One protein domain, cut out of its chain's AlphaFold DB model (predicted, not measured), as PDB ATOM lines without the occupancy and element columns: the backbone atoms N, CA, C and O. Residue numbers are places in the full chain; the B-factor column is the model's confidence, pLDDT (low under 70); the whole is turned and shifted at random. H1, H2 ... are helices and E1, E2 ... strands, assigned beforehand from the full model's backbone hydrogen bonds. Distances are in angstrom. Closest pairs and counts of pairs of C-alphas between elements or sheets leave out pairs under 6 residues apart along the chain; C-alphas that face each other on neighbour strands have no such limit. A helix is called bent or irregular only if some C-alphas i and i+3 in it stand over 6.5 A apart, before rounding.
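This is residues 2 to 8, 28 to 115 and 139 to 184 of the 321 residues of an uncharacterized protein of Gossypium klotzschianum (UniProt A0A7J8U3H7). A small three-stranded sheet, E3 E2 E4, stands near the middle of a compact body; H3 packs beside its edge strand E3, and H2 lies beyond H3. E4 turns past one end of this sheet into E5, which makes a two-stranded ribbon with E1, while H1 and H5 meet toward the other end, H4 stays off by itself, and the long closing stretch, residues 158 to 184, comes back from beyond H5 to the neighbourhood of E1. The printed part has 141 residues, in the order E1 E2 E3 H1 E4 E5 H2 H3 H4 H5; both sheets, E3 - E2 - E4 and E1 - E5, are antiparallel. The class is mixed, helices and strands, with under half of the residues in named elements. The whole is compact, with a radius of gyration of the C-alphas of 15.9 A and spans of 55 by 38 by 32 A.

E1, residues 2 to 4, is the antiparallel neighbour of E5, residues 72 to 74, at 137 degrees between directions; N 3 and O 73 are 3.0 A apart, within hydrogen-bond range. E2, residues 30 to 33, and E3, residues 40 to 44, form a hairpin, antiparallel at 171 degrees, with N 32 and O 42 at 2.8 A and N 44 and O 30 at 2.9 A. On the other side of E2 is E4, residues 67 to 69, antiparallel to it at 149 degrees, with N 33 and O 67 at 2.8 A. H1, residues 57 to 63, comes between E3 and E4 in the chain; E3, H1 and E4 are a split strand-helix-strand unit, two strands running the same way with E2 between them, and its crossover is right-handed. H1 is only just on the sheet, with 5 pairs of C-alphas within 10 A, and only grazes it with residues 59 to 63. E4 runs on into E5 across a break of 2 residues, at 74 degrees. H2, residues 82 to 91, is not on the sheet of E3, E2 and E4. H3, residues 98 to 109, only grazes that sheet with residues 99 to 108; its closest C-alphas to E3 are those of Val 107 and Leu 41, 6.2 A apart. H2 and H3 are close but not clearly touching, about perpendicular at 85 degrees, with the C-alphas of Val 88 and Val 102 closest at 7.4 A. H4, residues 139 to 145, is apart from H3 and from H5, residues 152 to 157. H5 touches H1, the closest C-alphas being those of Phe 152 and Val 63 at 5.8 A; at 72 degrees they are only just about perpendicular. Each O i to N i+4 pair is within hydrogen-bond range in H1, H2, H4 and H5, but 5 of 8 are in H3.

E1 begins at C-alpha 2, (119.792, 109.002, 179.928), and is 7.1 A long. E2 measures 9.9 A and E3 11.4 A, from C-alpha 40 at (121.653, 119.320, 179.642). H1 is 10.1 A, E4 6.6 A, E5 6.9 A and H2 14.4 A long. H3, 14.8 A, is irregular, but only just: C-alphas 100 and 103 are 6.6 A apart. H4 is 9.8 A long, and H5, 8.5 A, ends at C-alpha 157, (120.318, 135.585, 186.099).

The C-alphas farthest apart are those of Ser 8 and Gly 162, 54.8 A, while those of Leu 2 and Val 184 are 9.5 A apart. Residues 9 to 27 are cut out, with 14.1 A between C-alphas 8 and 28, and residues 116 to 138, with 32.1 A between C-alphas 115 and 139. Of the links printed whole, E3 to H1 is long, with 12 residues. The mean pLDDT of the printed part is 76.1; 44 residues are under 70, among them residues 139 to 169.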
ATOM      1  N   LEU A   2     118.836 109.634 180.830       87.00
ATOM      2  CA  LEU A   2     119.792 109.002 179.928       87.00
ATOM      3  C   LEU A   2     120.336 107.717 180.547       87.00
ATOM      4  O   LEU A   2     120.507 107.637 181.764       87.00
ATOM      5  N   CYS A   3     120.649 106.739 179.711       84.50
ATOM      6  CA  CYS A   3     121.374 105.536 180.105       84.50
ATOM      7  C   CYS A   3     122.444 105.194 179.071       84.50
ATOM      8  O   CYS A   3     122.482 105.788 177.996       84.50
ATOM      9  N   SER A   4     123.352 104.285 179.410       83.00
ATOM     10  CA  SER A   4     124.385 103.839 178.478       83.00
ATOM     11  C   SER A   4     123.763 103.093 177.300       83.00
ATOM     12  O   SER A   4     122.805 102.339 177.472       83.00
ATOM     13  N   ILE A   5     124.321 103.283 176.105       74.25
ATOM     14  CA  ILE A   5     123.932 102.495 174.933       74.25
ATOM     15  C   ILE A   5     124.311 101.023 175.191       74.25
ATOM     16  O   ILE A   5     125.472 100.757 175.516       74.25
ATOM     17  N   PRO A   6     123.378 100.059 175.062       65.12
ATOM     18  CA  PRO A   6     123.704  98.646 175.211       65.12
ATOM     19  C   PRO A   6     124.724  98.207 174.152       65.12
ATOM     20  O   PRO A   6     124.703  98.669 173.010       65.12
ATOM     21  N   VAL A   7     125.625  97.296 174.536       56.97
ATOM     22  CA  VAL A   7     126.722  96.792 173.683       56.97
ATOM     23  C   VAL A   7     126.184  96.087 172.428       56.97
ATOM     24  O   VAL A   7     126.813  96.113 171.369       56.97
ATOM     25  N   SER A   8     124.980  95.521 172.511       50.91
ATOM     26  CA  SER A   8     124.173  95.116 171.364       50.91
ATOM     27  C   SER A   8     123.451  96.344 170.795       50.91
ATOM     28  O   SER A   8     122.316  96.661 171.138       50.91
ATOM     29  N   TYR A  28     124.769 108.435 165.787       69.75
ATOM     30  CA  TYR A  28     124.856 108.579 167.237       69.75
ATOM     31  C   TYR A  28     124.159 109.863 167.671       69.75
ATOM     32  O   TYR A  28     124.300 110.903 167.029       69.75
ATOM     33  N   ASN A  29     123.424 109.796 168.778       82.44
ATOM     34  CA  ASN A  29     122.944 111.003 169.435       82.44
ATOM     35  C   ASN A  29     124.125 111.654 170.153       82.44
ATOM     36  O   ASN A  29     124.872 110.973 170.854       82.44
ATOM     37  N   ILE A  30     124.290 112.962 169.983       89.06
ATOM     38  CA  ILE A  30     125.318 113.734 170.673       89.06
ATOM     39  C   ILE A  30     124.649 114.526 171.790       89.06
ATOM     40  O   ILE A  30     123.722 115.306 171.562       89.06
ATOM     41  N   ILE A  31     125.147 114.333 173.006       92.06
ATOM     42  CA  ILE A  31     124.624 114.948 174.220       92.06
ATOM     43  C   ILE A  31     125.710 115.833 174.822       92.06
ATOM     44  O   ILE A  31     126.817 115.377 175.090       92.06
ATOM     45  N   GLY A  32     125.395 117.113 175.010       93.25
ATOM     46  CA  GLY A  32     126.254 118.077 175.687       93.25
ATOM     47  C   GLY A  32     125.819 118.270 177.127       93.25
ATOM     48  O   GLY A  32     124.667 118.627 177.380       93.25
ATOM     49  N   LEU A  33     126.743 118.057 178.052       93.19
ATOM     50  CA  LEU A  33     126.538 118.140 179.490       93.19
ATOM     51  C   LEU A  33     127.440 119.202 180.100       93.19
ATOM     52  O   LEU A  33     128.505 119.517 179.567       93.19
ATOM     53  N   ASP A  34     127.020 119.743 181.235       90.38
ATOM     54  CA  ASP A  34     127.901 120.563 182.053       90.38
ATOM     55  C   ASP A  34     128.928 119.690 182.813       90.38
ATOM     56  O   ASP A  34     128.718 118.480 182.952       90.38
ATOM     57  N   PRO A  35     130.016 120.270 183.353       87.12
ATOM     58  CA  PRO A  35     131.044 119.512 184.071       87.12
ATOM     59  C   PRO A  35     130.526 118.729 185.288       87.12
ATOM     60  O   PRO A  35     131.103 117.702 185.639       87.12
ATOM     61  N   SER A  36     129.436 119.177 185.925       85.50
ATOM     62  CA  SER A  36     128.808 118.459 187.044       85.50
ATOM     63  C   SER A  36     127.868 117.330 186.602       85.50
ATOM     64  O   SER A  36     127.414 116.550 187.439       85.50
ATOM     65  N   LYS A  37     127.594 117.206 185.293       88.06
ATOM     66  CA  LYS A  37     126.685 116.214 184.690       88.06
ATOM     67  C   LYS A  37     125.248 116.310 185.211       88.06
ATOM     68  O   LYS A  37     124.523 115.316 185.218       88.06
ATOM     69  N   GLN A  38     124.835 117.501 185.637       87.00
ATOM     70  CA  GLN A  38     123.497 117.775 186.160       87.00
ATOM     71  C   GLN A  38     122.602 118.478 185.141       87.00
ATOM     72  O   GLN A  38     121.381 118.317 185.177       87.00
ATOM     73  N   PHE A  39     123.191 119.240 184.223       90.38
ATOM     74  CA  PHE A  39     122.491 120.071 183.258       90.38
ATOM     75  C   PHE A  39     122.744 119.618 181.828       90.38
ATOM     76  O   PHE A  39     123.856 119.273 181.424       90.38
ATOM     77  N   LEU A  40     121.671 119.663 181.049       91.88
ATOM     78  CA  LEU A  40     121.653 119.320 179.642       91.88
ATOM     79  C   LEU A  40     121.804 120.586 178.805       91.88
ATOM     80  O   LEU A  40     120.925 121.447 178.775       91.88
ATOM     81  N   LEU A  41     122.932 120.692 178.115       91.25
ATOM     82  CA  LEU A  41     123.349 121.889 177.387       91.25
ATOM     83  C   LEU A  41     123.121 121.768 175.884       91.25
ATOM     84  O   LEU A  41     122.879 122.765 175.204       91.25
ATOM     85  N   HIS A  42     123.200 120.548 175.359       91.06
ATOM     86  CA  HIS A  42     123.030 120.282 173.940       91.06
ATOM     87  C   HIS A  42     122.426 118.898 173.710       91.06
ATOM     88  O   HIS A  42     122.772 117.938 174.395       91.06
ATOM     89  N   ILE A  43     121.547 118.805 172.717       89.75
ATOM     90  CA  ILE A  43     121.061 117.545 172.162       89.75
ATOM     91  C   ILE A  43     121.104 117.714 170.651       89.75
ATOM     92  O   ILE A  43     120.548 118.683 170.126       89.75
ATOM     93  N   ALA A  44     121.741 116.770 169.978       86.25
ATOM     94  CA  ALA A  44     121.644 116.609 168.541       86.25
ATOM     95  C   ALA A  44     121.345 115.141 168.247       86.25
ATOM     96  O   ALA A  44     122.073 114.244 168.685       86.25
ATOM     97  N   THR A  45     120.235 114.896 167.555       78.88
ATOM     98  CA  THR A  45     119.867 113.542 167.155       78.88
ATOM     99  C   THR A  45     120.735 113.094 165.984       78.88
ATOM    100  O   THR A  45     121.138 113.900 165.145       78.88
ATOM    101  N   GLY A  46     121.016 111.794 165.888       71.38
ATOM    102  CA  GLY A  46     121.824 111.260 164.786       71.38
ATOM    103  C   GLY A  46     121.208 111.469 163.390       71.38
ATOM    104  O   GLY A  46     121.904 111.306 162.394       71.38
ATOM    105  N   ALA A  47     119.920 111.823 163.303       67.12
ATOM    106  CA  ALA A  47     119.260 112.216 162.058       67.12
ATOM    107  C   ALA A  47     119.553 113.676 161.659       67.12
ATOM    108  O   ALA A  47     119.583 113.977 160.471       67.12
ATOM    109  N   GLU A  48     119.796 114.563 162.630       64.62
ATOM    110  CA  GLU A  48     120.146 115.975 162.407       64.62
ATOM    111  C   GLU A  48     121.638 116.172 162.083       64.62
ATOM    112  O   GLU A  48     122.027 117.190 161.510       64.62
ATOM    113  N   ILE A  49     122.491 115.215 162.464       68.06
ATOM    114  CA  ILE A  49     123.946 115.301 162.294       68.06
ATOM    115  C   ILE A  49     124.337 114.668 160.955       68.06
ATOM    116  O   ILE A  49     124.677 113.489 160.881       68.06
ATOM    117  N   GLU A  50     124.294 115.456 159.881       66.81
ATOM    118  CA  GLU A  50     124.794 115.010 158.573       66.81
ATOM    119  C   GLU A  50     126.324 115.111 158.477       66.81
ATOM    120  O   GLU A  50     126.989 114.151 158.084       66.81
ATOM    121  N   LYS A  51     126.888 116.274 158.832       68.69
ATOM    122  CA  LYS A  51     128.340 116.549 158.795       68.69
ATOM    123  C   LYS A  51     128.812 117.423 159.955       68.69
ATOM    124  O   LYS A  51     129.813 117.092 160.579       68.69
ATOM    125  N   ASP A  52     128.053 118.472 160.282       74.56
ATOM    126  CA  ASP A  52     128.418 119.453 161.308       74.56
ATOM    127  C   ASP A  52     127.341 119.571 162.395       74.56
ATOM    128  O   ASP A  52     126.146 119.617 162.101       74.56
ATOM    129  N   ALA A  53     127.763 119.701 163.656       76.62
ATOM    130  CA  ALA A  53     126.882 120.011 164.781       76.62
ATOM    131  C   ALA A  53     127.008 121.494 165.167       76.62
ATOM    132  O   ALA A  53     128.105 122.010 165.387       76.62
ATOM    133  N   ARG A  54     125.877 122.204 165.274       82.19
ATOM    134  CA  ARG A  54     125.854 123.629 165.646       82.19
ATOM    135  C   ARG A  54     125.678 123.797 167.150       82.19
ATOM    136  O   ARG A  54     124.623 123.481 167.696       82.19
ATOM    137  N   ILE A  55     126.675 124.385 167.803       85.69
ATOM    138  CA  ILE A  55     126.636 124.685 169.239       85.69
ATOM    139  C   ILE A  55     126.438 126.189 169.448       85.69
ATOM    140  O   ILE A  55     127.082 127.025 168.814       85.69
ATOM    141  N   SER A  56     125.532 126.549 170.359       83.06
ATOM    142  CA  SER A  56     125.284 127.948 170.710       83.06
ATOM    143  C   SER A  56     126.463 128.530 171.488       83.06
ATOM    144  O   SER A  56     126.738 128.108 172.613       83.06
ATOM    145  N   LYS A  57     127.100 129.574 170.937       83.44
ATOM    146  CA  LYS A  57     128.154 130.333 171.635       83.44
ATOM    147  C   LYS A  57     127.690 130.845 173.001       83.44
ATOM    148  O   LYS A  57     128.479 130.865 173.933       83.44
ATOM    149  N   ARG A  58     126.410 131.216 173.143       82.06
ATOM    150  CA  ARG A  58     125.852 131.720 174.413       82.06
ATOM    151  C   ARG A  58     125.936 130.680 175.529       82.06
ATOM    152  O   ARG A  58     126.313 131.023 176.638       82.06
ATOM    153  N   ILE A  59     125.619 129.421 175.223       82.81
ATOM    154  CA  ILE A  59     125.700 128.325 176.199       82.81
ATOM    155  C   ILE A  59     127.161 128.054 176.568       82.81
ATOM    156  O   ILE A  59     127.472 127.936 177.747       82.81
ATOM    157  N   LEU A  60     128.073 128.045 175.589       83.88
ATOM    158  CA  LEU A  60     129.505 127.867 175.856       83.88
ATOM    159  C   LEU A  60     130.089 128.995 176.713       83.88
ATOM    160  O   LEU A  60     130.811 128.718 177.660       83.88
ATOM    161  N   HIS A  61     129.733 130.252 176.440       82.81
ATOM    162  CA  HIS A  61     130.137 131.380 177.282       82.81
ATOM    163  C   HIS A  61     129.543 131.307 178.693       82.81
ATOM    164  O   HIS A  61     130.168 131.794 179.629       82.81
ATOM    165  N   ALA A  62     128.344 130.740 178.849       80.25
ATOM    166  CA  ALA A  62     127.685 130.632 180.144       80.25
ATOM    167  C   ALA A  62     128.265 129.545 181.040       80.25
ATOM    168  O   ALA A  62     128.436 129.766 182.235       80.25
ATOM    169  N   VAL A  63     128.551 128.377 180.470       82.50
ATOM    170  CA  VAL A  63     129.034 127.225 181.241       82.50
ATOM    171  C   VAL A  63     130.565 127.167 181.274       82.50
ATOM    172  O   VAL A  63     131.143 126.561 182.169       82.50
ATOM    173  N   GLY A  64     131.243 127.799 180.312       84.44
ATOM    174  CA  GLY A  64     132.701 127.788 180.157       84.44
ATOM    175  C   GLY A  64     133.234 126.481 179.567       84.44
ATOM    176  O   GLY A  64     134.048 126.504 178.647       84.44
ATOM    177  N   GLN A  65     132.728 125.342 180.040       88.06
ATOM    178  CA  GLN A  65     133.101 124.008 179.580       88.06
ATOM    179  C   GLN A  65     131.858 123.149 179.333       88.06
ATOM    180  O   GLN A  65     130.900 123.185 180.099       88.06
ATOM    181  N   MET A  66     131.886 122.347 178.268       90.75
ATOM    182  CA  MET A  66     130.833 121.387 177.938       90.75
ATOM    183  C   MET A  66     131.455 120.026 177.619       90.75
ATOM    184  O   MET A  66     132.345 119.936 176.776       90.75
ATOM    185  N   GLU A  67     130.976 118.972 178.278       93.69
ATOM    186  CA  GLU A  67     131.336 117.583 177.987       93.69
ATOM    187  C   GLU A  67     130.412 117.038 176.894       93.69
ATOM    188  O   GLU A  67     129.190 117.116 177.007       93.69
ATOM    189  N   MET A  68     130.990 116.489 175.828       91.88
ATOM    190  CA  MET A  68     130.248 115.901 174.711       91.88
ATOM    191  C   MET A  68     130.283 114.378 174.825       91.88
ATOM    192  O   MET A  68     131.362 113.789 174.861       91.88
ATOM    193  N   ARG A  69     129.113 113.735 174.857       90.88
ATOM    194  CA  ARG A  69     128.967 112.278 174.954       90.88
ATOM    195  C   ARG A  69     128.125 111.721 173.814       90.88
ATOM    196  O   ARG A  69     127.088 112.286 173.476       90.88
ATOM    197  N   SER A  70     128.569 110.598 173.257       89.00
ATOM    198  CA  SER A  70     127.875 109.832 172.208       89.00
ATOM    199  C   SER A  70     127.497 108.413 172.645       89.00
ATOM    200  O   SER A  70     126.871 107.677 171.889       89.00
ATOM    201  N   ASP A  71     127.867 108.028 173.865       87.69
ATOM    202  CA  ASP A  71     127.656 106.711 174.469       87.69
ATOM    203  C   ASP A  71     126.368 106.632 175.312       87.69
ATOM    204  O   ASP A  71     126.105 105.627 175.976       87.69
ATOM    205  N   LEU A  72     125.560 107.694 175.289       87.94
ATOM    206  CA  LEU A  72     124.307 107.813 176.024       87.94
ATOM    207  C   LEU A  72     123.098 107.711 175.090       87.94
ATOM    208  O   LEU A  72     123.060 108.313 174.017       87.94
ATOM    209  N   MET A  73     122.067 107.004 175.544       85.25
ATOM    210  CA  MET A  73     120.761 106.917 174.902       85.25
ATOM    211  C   MET A  73     119.670 107.585 175.739       85.25
ATOM    212  O   MET A  73     119.710 107.578 176.969       85.25
ATOM    213  N   ASP A  74     118.665 108.132 175.057       87.81
ATOM    214  CA  ASP A  74     117.462 108.671 175.690       87.81
ATOM    215  C   ASP A  74     116.504 107.542 176.088       87.81
ATOM    216  O   ASP A  74     115.999 106.814 175.225       87.81
ATOM    217  N   ALA A  75     116.236 107.439 177.391       86.69
ATOM    218  CA  ALA A  75     115.344 106.450 177.989       86.69
ATOM    219  C   ALA A  75     113.848 106.830 177.915       86.69
ATOM    220  O   ALA A  75     113.019 106.100 178.447       86.69
ATOM    221  N   HIS A  76     113.482 107.951 177.275       88.06
ATOM    222  CA  HIS A  76     112.090 108.411 177.106       88.06
ATOM    223  C   HIS A  76     111.340 108.692 178.420       88.06
ATOM    224  O   HIS A  76     110.113 108.655 178.479       88.06
ATOM    225  N   MET A  77     112.075 109.027 179.480       88.94
ATOM    226  CA  MET A  77     111.502 109.469 180.750       88.94
ATOM    227  C   MET A  77     111.797 110.953 180.965       88.94
ATOM    228  O   MET A  77     112.961 111.352 181.119       88.94
ATOM    229  N   TYR A  78     110.736 111.758 180.998       91.94
ATOM    230  CA  TYR A  78     110.795 113.211 181.146       91.94
ATOM    231  C   TYR A  78     109.926 113.668 182.318       91.94
ATOM    232  O   TYR A  78     108.864 113.108 182.571       91.94
ATOM    233  N   ALA A  79     110.374 114.710 183.012       92.44
ATOM    234  CA  ALA A  79     109.620 115.366 184.070       92.44
ATOM    235  C   ALA A  79     109.659 116.875 183.820       92.44
ATOM    236  O   ALA A  79     110.739 117.460 183.727       92.44
ATOM    237  N   PHE A  80     108.487 117.496 183.700       90.44
ATOM    238  CA  PHE A  80     108.356 118.916 183.378       90.44
ATOM    239  C   PHE A  80     107.630 119.663 184.493       90.44
ATOM    240  O   PHE A  80     106.675 119.158 185.085       90.44
ATOM    241  N   LYS A  81     108.033 120.914 184.736       88.38
ATOM    242  CA  LYS A  81     107.206 121.850 185.501       88.38
ATOM    243  C   LYS A  81     105.991 122.209 184.645       88.38
ATOM    244  O   LYS A  81     106.171 122.713 183.538       88.38
ATOM    245  N   ARG A  82     104.778 122.001 185.172       88.06
ATOM    246  CA  ARG A  82     103.513 122.230 184.445       88.06
ATOM    247  C   ARG A  82     103.469 123.586 183.737       88.06
ATOM    248  O   ARG A  82     103.154 123.626 182.559       88.06
ATOM    249  N   SER A  83     103.837 124.666 184.430       87.69
ATOM    250  CA  SER A  83     103.790 126.023 183.867       87.69
ATOM    251  C   SER A  83     104.693 126.201 182.640       87.69
ATOM    252  O   SER A  83     104.294 126.839 181.681       87.69
ATOM    253  N   VAL A  84     105.892 125.608 182.662       87.00
ATOM    254  CA  VAL A  84     106.862 125.698 181.557       87.00
ATOM    255  C   VAL A  84     106.380 124.886 180.362       87.00
ATOM    256  O   VAL A  84     106.490 125.333 179.229       87.00
ATOM    257  N   LEU A  85     105.841 123.688 180.606       88.81
ATOM    258  CA  LEU A  85     105.323 122.856 179.524       88.81
ATOM    259  C   LEU A  85     104.114 123.513 178.851       88.81
ATOM    260  O   LEU A  85     104.058 123.538 177.628       88.81
ATOM    261  N   GLN A  86     103.191 124.069 179.640       87.56
ATOM    262  CA  GLN A  86     102.008 124.746 179.117       87.56
ATOM    263  C   GLN A  86     102.393 125.927 178.217       87.56
ATOM    264  O   GLN A  86     101.938 125.988 177.086       87.56
ATOM    265  N   GLU A  87     103.320 126.782 178.660       85.38
ATOM    266  CA  GLU A  87     103.815 127.914 177.864       85.38
ATOM    267  C   GLU A  87     104.390 127.470 176.509       85.38
ATOM    268  O   GLU A  87     104.128 128.086 175.478       85.38
ATOM    269  N   VAL A  88     105.154 126.374 176.485       87.38
ATOM    270  CA  VAL A  88     105.706 125.842 175.232       87.38
ATOM    271  C   VAL A  88     104.606 125.334 174.306       87.38
ATOM    272  O   VAL A  88     104.659 125.612 173.111       87.38
ATOM    273  N   LEU A  89     103.635 124.596 174.845       86.69
ATOM    274  CA  LEU A  89     102.550 124.013 174.057       86.69
ATOM    275  C   LEU A  89     101.577 125.078 173.535       86.69
ATOM    276  O   LEU A  89     101.111 124.957 172.407       86.69
ATOM    277  N   ASP A  90     101.337 126.143 174.301       85.44
ATOM    278  CA  ASP A  90     100.465 127.251 173.895       85.44
ATOM    279  C   ASP A  90     101.098 128.099 172.777       85.44
ATOM    280  O   ASP A  90     100.406 128.600 171.894       85.44
ATOM    281  N   VAL A  91     102.429 128.260 172.792       80.44
ATOM    282  CA  VAL A  91     103.165 129.059 171.792       80.44
ATOM    283  C   VAL A  91     103.498 128.253 170.531       80.44
ATOM    284  O   VAL A  91     103.744 128.832 169.467       80.44
ATOM    285  N   LYS A  92     103.578 126.922 170.641       83.38
ATOM    286  CA  LYS A  92     104.012 126.014 169.571       83.38
ATOM    287  C   LYS A  92     103.052 124.837 169.430       83.38
ATOM    288  O   LYS A  92     103.380 123.704 169.771       83.38
ATOM    289  N   ASP A  93     101.910 125.119 168.818       82.94
ATOM    290  CA  ASP A  93     100.910 124.132 168.402       82.94
ATOM    291  C   ASP A  93     101.439 123.094 167.389       82.94
ATOM    292  O   ASP A  93     100.890 122.003 167.267       82.94
ATOM    293  N   THR A  94     102.542 123.387 166.691       88.75
ATOM    294  CA  THR A  94     103.158 122.481 165.709       88.75
ATOM    295  C   THR A  94     103.961 121.320 166.308       88.75
ATOM    296  O   THR A  94     104.424 120.466 165.555       88.75
ATOM    297  N   PHE A  95     104.217 121.304 167.618       90.19
ATOM    298  CA  PHE A  95     105.051 120.274 168.246       90.19
ATOM    299  C   PHE A  95     104.312 118.939 168.383       90.19
ATOM    300  O   PHE A  95     103.203 118.878 168.905       90.19
ATOM    301  N   GLN A  96     104.956 117.854 167.946       88.94
ATOM    302  CA  GLN A  96     104.381 116.504 167.919       88.94
ATOM    303  C   GLN A  96     105.138 115.528 168.827       88.94
ATOM    304  O   GLN A  96     104.566 114.550 169.309       88.94
ATOM    305  N   SER A  97     106.422 115.785 169.084       88.94
ATOM    306  CA  SER A  97     107.304 114.881 169.813       88.94
ATOM    307  C   SER A  97     107.985 115.585 170.979       88.94
ATOM    308  O   SER A  97     108.696 116.577 170.820       88.94
ATOM    309  N   LEU A  98     107.852 115.020 172.183       90.25
ATOM    310  CA  LEU A  98     108.594 115.517 173.344       90.25
ATOM    311  C   LEU A  98     110.111 115.436 173.126       90.25
ATOM    312  O   LEU A  98     110.835 116.341 173.536       90.25
ATOM    313  N   LYS A  99     110.582 114.361 172.480       87.88
ATOM    314  CA  LYS A  99     112.006 114.107 172.231       87.88
ATOM    315  C   LYS A  99     112.577 115.009 171.142       87.88
ATOM    316  O   LYS A  99     113.708 115.463 171.284       87.88
ATOM    317  N   GLU A 100     111.843 115.202 170.051       86.94
ATOM    318  CA  GLU A 100     112.366 115.860 168.843       86.94
ATOM    319  C   GLU A 100     112.041 117.355 168.812       86.94
ATOM    320  O   GLU A 100     112.841 118.142 168.310       86.94
ATOM    321  N   ASP A 101     110.943 117.768 169.450       89.25
ATOM    322  CA  ASP A 101     110.497 119.157 169.433       89.25
ATOM    323  C   ASP A 101     110.688 119.838 170.791       89.25
ATOM    324  O   ASP A 101     111.514 120.745 170.944       89.25
ATOM    325  N   VAL A 102     109.947 119.380 171.807       90.50
ATOM    326  CA  VAL A 102     109.826 120.086 173.093       90.50
ATOM    327  C   VAL A 102     111.160 120.135 173.828       90.50
ATOM    328  O   VAL A 102     111.592 121.200 174.274       90.50
ATOM    329  N   LEU A 103     111.845 118.998 173.951       90.38
ATOM    330  CA  LEU A 103     113.098 118.913 174.689       90.38
ATOM    331  C   LEU A 103     114.231 119.715 174.008       90.38
ATOM    332  O   LEU A 103     114.837 120.544 174.696       90.38
ATOM    333  N   PRO A 104     114.509 119.579 172.693       89.12
ATOM    334  CA  PRO A 104     115.496 120.414 172.009       89.12
ATOM    335  C   PRO A 104     115.143 121.901 172.061       89.12
ATOM    336  O   PRO A 104     116.037 122.734 172.235       89.12
ATOM    337  N   TYR A 105     113.857 122.257 171.966       88.56
ATOM    338  CA  TYR A 105     113.408 123.638 172.126       88.56
ATOM    339  C   TYR A 105     113.741 124.189 173.515       88.56
ATOM    340  O   TYR A 105     114.350 125.258 173.618       88.56
ATOM    341  N   LEU A 106     113.398 123.456 174.579       89.75
ATOM    342  CA  LEU A 106     113.690 123.847 175.958       89.75
ATOM    343  C   LEU A 106     115.201 123.996 176.178       89.75
ATOM    344  O   LEU A 106     115.647 125.037 176.656       89.75
ATOM    345  N   VAL A 107     116.015 123.040 175.731       89.81
ATOM    346  CA  VAL A 107     117.482 123.116 175.857       89.81
ATOM    347  C   VAL A 107     118.054 124.324 175.104       89.81
ATOM    348  O   VAL A 107     118.929 125.021 175.617       89.81
ATOM    349  N   ARG A 108     117.542 124.641 173.907       86.06
ATOM    350  CA  ARG A 108     117.980 125.814 173.122       86.06
ATOM    351  C   ARG A 108     117.503 127.145 173.715       86.06
ATOM    352  O   ARG A 108     118.089 128.189 173.418       86.06
ATOM    353  N   SER A 109     116.436 127.134 174.513       85.19
ATOM    354  CA  SER A 109     115.827 128.329 175.110       85.19
ATOM    355  C   SER A 109     116.174 128.545 176.586       85.19
ATOM    356  O   SER A 109     115.886 129.623 177.088       85.19
ATOM    357  N   GLN A 110     116.871 127.611 177.245       85.50
ATOM    358  CA  GLN A 110     117.164 127.650 178.690       85.50
ATOM    359  C   GLN A 110     117.912 128.912 179.177       85.50
ATOM    360  O   GLN A 110     117.810 129.295 180.337       85.50
ATOM    361  N   LEU A 111     118.631 129.597 178.276       76.50
ATOM    362  CA  LEU A 111     119.337 130.863 178.545       76.50
ATOM    363  C   LEU A 111     118.704 132.091 177.871       76.50
ATOM    364  O   LEU A 111     119.296 133.174 177.872       76.50
ATOM    365  N   LYS A 112     117.545 131.950 177.218       69.75
ATOM    366  CA  LYS A 112     116.865 133.092 176.604       69.75
ATOM    367  C   LYS A 112     116.179 133.898 177.702       69.75
ATOM    368  O   LYS A 112     115.394 133.365 178.471       69.75
ATOM    369  N   SER A 113     116.471 135.195 177.747       53.56
ATOM    370  CA  SER A 113     115.666 136.140 178.516       53.56
ATOM    371  C   SER A 113     114.322 136.324 177.809       53.56
ATOM    372  O   SER A 113     114.297 136.619 176.612       53.56
ATOM    373  N   GLU A 114     113.224 136.205 178.554       46.22
ATOM    374  CA  GLU A 114     111.844 136.499 178.123       46.22
ATOM    375  C   GLU A 114     111.671 137.943 177.592       46.22
ATOM    376  O   GLU A 114     110.683 138.261 176.937       46.22
ATOM    377  N   ALA A 115     112.673 138.812 177.789       38.88
ATOM    378  CA  ALA A 115     112.712 140.190 177.293       38.88
ATOM    379  C   ALA A 115     112.577 140.344 175.758       38.88
ATOM    380  O   ALA A 115     112.486 141.467 175.274       38.88
ATOM    381  N   PHE A 139     113.991 114.131 196.933       44.16
ATOM    382  CA  PHE A 139     114.589 113.886 195.614       44.16
ATOM    383  C   PHE A 139     115.135 115.175 194.980       44.16
ATOM    384  O   PHE A 139     116.274 115.206 194.515       44.16
ATOM    385  N   ILE A 140     114.357 116.261 195.037       45.06
ATOM    386  CA  ILE A 140     114.772 117.596 194.578       45.06
ATOM    387  C   ILE A 140     115.959 118.111 195.406       45.06
ATOM    388  O   ILE A 140     116.918 118.634 194.845       45.06
ATOM    389  N   SER A 141     115.952 117.888 196.722       43.81
ATOM    390  CA  SER A 141     117.048 118.218 197.634       43.81
ATOM    391  C   SER A 141     118.313 117.438 197.311       43.81
ATOM    392  O   SER A 141     119.382 118.006 197.427       43.81
ATOM    393  N   ARG A 142     118.235 116.185 196.845       45.66
ATOM    394  CA  ARG A 142     119.422 115.426 196.407       45.66
ATOM    395  C   ARG A 142     120.029 115.970 195.108       45.66
ATOM    396  O   ARG A 142     121.246 115.979 194.968       45.66
ATOM    397  N   ILE A 143     119.194 116.451 194.183       49.88
ATOM    398  CA  ILE A 143     119.641 117.122 192.948       49.88
ATOM    399  C   ILE A 143     120.269 118.488 193.277       49.88
ATOM    400  O   ILE A 143     121.318 118.827 192.736       49.88
ATOM    401  N   LEU A 144     119.659 119.247 194.193       48.12
ATOM    402  CA  LEU A 144     120.118 120.579 194.603       48.12
ATOM    403  C   LEU A 144     121.319 120.548 195.565       48.12
ATOM    404  O   LEU A 144     122.171 121.423 195.478       48.12
ATOM    405  N   ALA A 145     121.427 119.552 196.451       39.97
ATOM    406  CA  ALA A 145     122.500 119.447 197.448       39.97
ATOM    407  C   ALA A 145     123.867 119.104 196.839       39.97
ATOM    408  O   ALA A 145     124.890 119.386 197.452       39.97
ATOM    409  N   ASN A 146     123.896 118.536 195.631       44.72
ATOM    410  CA  ASN A 146     125.140 118.270 194.905       44.72
ATOM    411  C   ASN A 146     125.680 119.501 194.147       44.72
ATOM    412  O   ASN A 146     126.757 119.425 193.559       44.72
ATOM    413  N   ALA A 147     124.968 120.633 194.154       41.88
ATOM    414  CA  ALA A 147     125.399 121.870 193.509       41.88
ATOM    415  C   ALA A 147     126.152 122.776 194.503       41.88
ATOM    416  O   ALA A 147     125.637 123.796 194.954       41.88
ATOM    417  N   SER A 148     127.387 122.404 194.853       40.69
ATOM    418  CA  SER A 148     128.278 123.230 195.692       40.69
ATOM    419  C   SER A 148     128.815 124.476 194.967       40.69
ATOM    420  O   SER A 148     129.478 125.313 195.574       40.69
ATOM    421  N   THR A 149     128.538 124.613 193.668       50.88
ATOM    422  CA  THR A 149     128.848 125.784 192.845       50.88
ATOM    423  C   THR A 149     127.554 126.469 192.397       50.88
ATOM    424  O   THR A 149     126.561 125.789 192.114       50.88
ATOM    425  N   PRO A 150     127.521 127.814 192.310       54.31
ATOM    426  CA  PRO A 150     126.370 128.506 191.748       54.31
ATOM    427  C   PRO A 150     126.123 127.973 190.334       54.31
ATOM    428  O   PRO A 150     126.996 128.045 189.471       54.31
ATOM    429  N   SER A 151     124.936 127.399 190.098       62.69
ATOM    430  CA  SER A 151     124.575 126.907 188.762       62.69
ATOM    431  C   SER A 151     124.762 128.038 187.746       62.69
ATOM    432  O   SER A 151     124.410 129.173 188.063       62.69
ATOM    433  N   PHE A 152     125.243 127.760 186.530       64.44
ATOM    434  CA  PHE A 152     125.465 128.798 185.503       64.44
ATOM    435  C   PHE A 152     124.219 129.662 185.228       64.44
ATOM    436  O   PHE A 152     124.332 130.830 184.869       64.44
ATOM    437  N   HIS A 153     123.023 129.114 185.468       66.38
ATOM    438  CA  HIS A 153     121.758 129.847 185.450       66.38
ATOM    439  C   HIS A 153     121.710 131.005 186.466       66.38
ATOM    440  O   HIS A 153     121.154 132.047 186.148       66.38
ATOM    441  N   GLY A 154     122.297 130.841 187.656       59.12
ATOM    442  CA  GLY A 154     122.424 131.876 188.690       59.12
ATOM    443  C   GLY A 154     123.323 133.024 188.234       59.12
ATOM    444  O   GLY A 154     122.887 134.171 188.217       59.12
ATOM    445  N   ILE A 155     124.508 132.688 187.716       59.84
ATOM    446  CA  ILE A 155     125.477 133.651 187.163       59.84
ATOM    447  C   ILE A 155     124.866 134.446 185.996       59.84
ATOM    448  O   ILE A 155     125.090 135.642 185.869       59.84
ATOM    449  N   TYR A 156     124.055 133.802 185.148       55.44
ATOM    450  CA  TYR A 156     123.373 134.470 184.030       55.44
ATOM    451  C   TYR A 156     122.084 135.210 184.415       55.44
ATOM    452  O   TYR A 156     121.616 136.062 183.646       55.44
ATOM    453  N   SER A 157     121.481 134.875 185.557       53.94
ATOM    454  CA  SER A 157     120.318 135.585 186.099       53.94
ATOM    455  C   SER A 157     120.704 136.875 186.822       53.94
ATOM    456  O   SER A 157     119.890 137.796 186.880       53.94
ATOM    457  N   GLU A 158     121.947 136.969 187.301       49.75
ATOM    458  CA  GLU A 158     122.507 138.166 187.920       49.75
ATOM    459  C   GLU A 158     122.984 139.145 186.840       49.75
ATOM    460  O   GLU A 158     123.914 138.896 186.073       49.75
ATOM    461  N   ASN A 159     122.287 140.273 186.732       50.38
ATOM    462  CA  ASN A 159     122.657 141.369 185.846       50.38
ATOM    463  C   ASN A 159     123.606 142.318 186.616       50.38
ATOM    464  O   ASN A 159     123.267 142.691 187.738       50.38
ATOM    465  N   PRO A 160     124.728 142.795 186.039       47.50
ATOM    466  CA  PRO A 160     125.611 143.773 186.696       47.50
ATOM    467  C   PRO A 160     124.961 145.147 186.937       47.50
ATOM    468  O   PRO A 160     125.478 145.961 187.694       47.50
ATOM    469  N   ALA A 161     123.844 145.427 186.263       47.19
ATOM    470  CA  ALA A 161     123.077 146.657 186.401       47.19
ATOM    471  C   ALA A 161     121.787 146.340 187.163       47.19
ATOM    472  O   ALA A 161     121.000 145.518 186.694       47.19
ATOM    473  N   GLY A 162     121.587 146.974 188.323       46.25
ATOM    474  CA  GLY A 162     120.524 146.716 189.306       46.25
ATOM    475  C   GLY A 162     119.071 146.957 188.860       46.25
ATOM    476  O   GLY A 162     118.301 147.558 189.600       46.25
ATOM    477  N   SER A 163     118.665 146.492 187.674       47.31
ATOM    478  CA  SER A 163     117.263 146.411 187.258       47.31
ATOM    479  C   SER A 163     116.646 145.083 187.711       47.31
ATOM    480  O   SER A 163     117.087 144.012 187.288       47.31
ATOM    481  N   SER A 164     115.588 145.149 188.514       43.72
ATOM    482  CA  SER A 164     114.885 144.025 189.149       43.72
ATOM    483  C   SER A 164     114.018 143.158 188.214       43.72
ATOM    484  O   SER A 164     113.018 142.593 188.651       43.72
ATOM    485  N   SER A 165     114.366 142.997 186.934       50.31
ATOM    486  CA  SER A 165     113.700 141.992 186.095       50.31
ATOM    487  C   SER A 165     114.420 140.652 186.255       50.31
ATOM    488  O   SER A 165     115.457 140.419 185.626       50.31
ATOM    489  N   THR A 166     113.896 139.755 187.092       50.62
ATOM    490  CA  THR A 166     114.370 138.366 187.143       50.62
ATOM    491  C   THR A 166     114.189 137.751 185.758       50.62
ATOM    492  O   THR A 166     113.056 137.557 185.315       50.62
ATOM    493  N   ARG A 167     115.286 137.470 185.043       56.84
ATOM    494  CA  ARG A 167     115.213 136.744 183.770       56.84
ATOM    495  C   ARG A 167     114.542 135.402 184.046       56.84
ATOM    496  O   ARG A 167     115.121 134.576 184.755       56.84
ATOM    497  N   LYS A 168     113.339 135.171 183.508       58.38
ATOM    498  CA  LYS A 168     112.747 133.833 183.541       58.38
ATOM    499  C   LYS A 168     113.632 132.925 182.699       58.38
ATOM    500  O   LYS A 168     113.707 133.059 181.485       58.38
ATOM    501  N   THR A 169     114.361 132.060 183.386       69.88
ATOM    502  CA  THR A 169     115.137 130.974 182.797       69.88
ATOM    503  C   THR A 169     114.529 129.675 183.296       69.88
ATOM    504  O   THR A 169     114.095 129.580 184.449       69.88
ATOM    505  N   HIS A 170     114.476 128.661 182.444       79.69
ATOM    506  CA  HIS A 170     114.154 127.301 182.858       79.69
ATOM    507  C   HIS A 170     115.413 126.456 182.791       79.69
ATOM    508  O   HIS A 170     116.228 126.606 181.889       79.69
ATOM    509  N   LYS A 171     115.559 125.550 183.755       85.81
ATOM    510  CA  LYS A 171     116.716 124.663 183.835       85.81
ATOM    511  C   LYS A 171     116.380 123.338 183.170       85.81
ATOM    512  O   LYS A 171     115.389 122.702 183.531       85.81
ATOM    513  N   CYS A 172     117.218 122.903 182.239       89.94
ATOM    514  CA  CYS A 172     117.145 121.558 181.683       89.94
ATOM    515  C   CYS A 172     118.100 120.653 182.460       89.94
ATOM    516  O   CYS A 172     119.310 120.694 182.248       89.94
ATOM    517  N   CYS A 173     117.563 119.856 183.381       89.81
ATOM    518  CA  CYS A 173     118.352 118.901 184.154       89.81
ATOM    519  C   CYS A 173     118.381 117.529 183.475       89.81
ATOM    520  O   CYS A 173     117.441 117.140 182.778       89.81
ATOM    521  N   VAL A 174     119.442 116.771 183.730       90.88
ATOM    522  CA  VAL A 174     119.586 115.393 183.272       90.88
ATOM    523  C   VAL A 174     119.786 114.453 184.454       90.88
ATOM    524  O   VAL A 174     120.453 114.778 185.429       90.88
ATOM    525  N   TYR A 175     119.201 113.265 184.352       90.06
ATOM    526  CA  TYR A 175     119.518 112.139 185.220       90.06
ATOM    527  C   TYR A 175     120.153 111.053 184.359       90.06
ATOM    528  O   TYR A 175     119.522 110.602 183.396       90.06
ATOM    529  N   ILE A 176     121.388 110.682 184.685       89.00
ATOM    530  CA  ILE A 176     122.128 109.600 184.034       89.00
ATOM    531  C   ILE A 176     122.052 108.389 184.959       89.00
ATOM    532  O   ILE A 176     122.488 108.465 186.108       89.00
ATOM    533  N   ALA A 177     121.478 107.296 184.463       86.06
ATOM    534  CA  ALA A 177     121.393 106.038 185.192       86.06
ATOM    535  C   ALA A 177     122.797 105.559 185.595       86.06
ATOM    536  O   ALA A 177     123.728 105.595 184.784       86.06
ATOM    537  N   SER A 178     122.963 105.129 186.848       82.50
ATOM    538  CA  SER A 178     124.234 104.570 187.310       82.50
ATOM    539  C   SER A 178     124.494 103.223 186.643       82.50
ATOM    540  O   SER A 178     123.560 102.500 186.299       82.50
ATOM    541  N   SER A 179     125.765 102.834 186.540       75.25
ATOM    542  CA  SER A 179     126.162 101.499 186.066       75.25
ATOM    543  C   SER A 179     125.620 100.356 186.933       75.25
ATOM    544  O   SER A 179     125.551  99.224 186.474       75.25
ATOM    545  N   SER A 180     125.225 100.647 188.174       75.62
ATOM    546  CA  SER A 180     124.568  99.703 189.082       75.62
ATOM    547  C   SER A 180     123.062  99.549 188.845       75.62
ATOM    548  O   SER A 180     122.443  98.685 189.457       75.62
ATOM    549  N   SER A 181     122.458 100.396 188.010       77.44
ATOM    550  CA  SER A 181     121.031 100.355 187.695       77.44
ATOM    551  C   SER A 181     120.808  99.787 186.295       77.44
ATOM    552  O   SER A 181     121.494 100.166 185.347       77.44
ATOM    553  N   TYR A 182     119.831  98.894 186.151       81.19
ATOM    554  CA  TYR A 182     119.446  98.375 184.844       81.19
ATOM    555  C   TYR A 182     118.497  99.355 184.153       81.19
ATOM    556  O   TYR A 182     117.373  99.574 184.605       81.19
ATOM    557  N   CYS A 183     118.957  99.966 183.065       81.12
ATOM    558  CA  CYS A 183     118.159 100.893 182.273       81.12
ATOM    559  C   CYS A 183     118.431 100.669 180.787       81.12
ATOM    560  O   CYS A 183     119.489 101.032 180.276       81.12
ATOM    561  N   VAL A 184     117.451 100.097 180.092       79.56
ATOM    562  CA  VAL A 184     117.510  99.817 178.656       79.56
ATOM    563  C   VAL A 184     116.201 100.275 178.023       79.56
ATOM    564  O   VAL A 184     115.128 100.137 178.611       79.56
TER     565      VAL A 184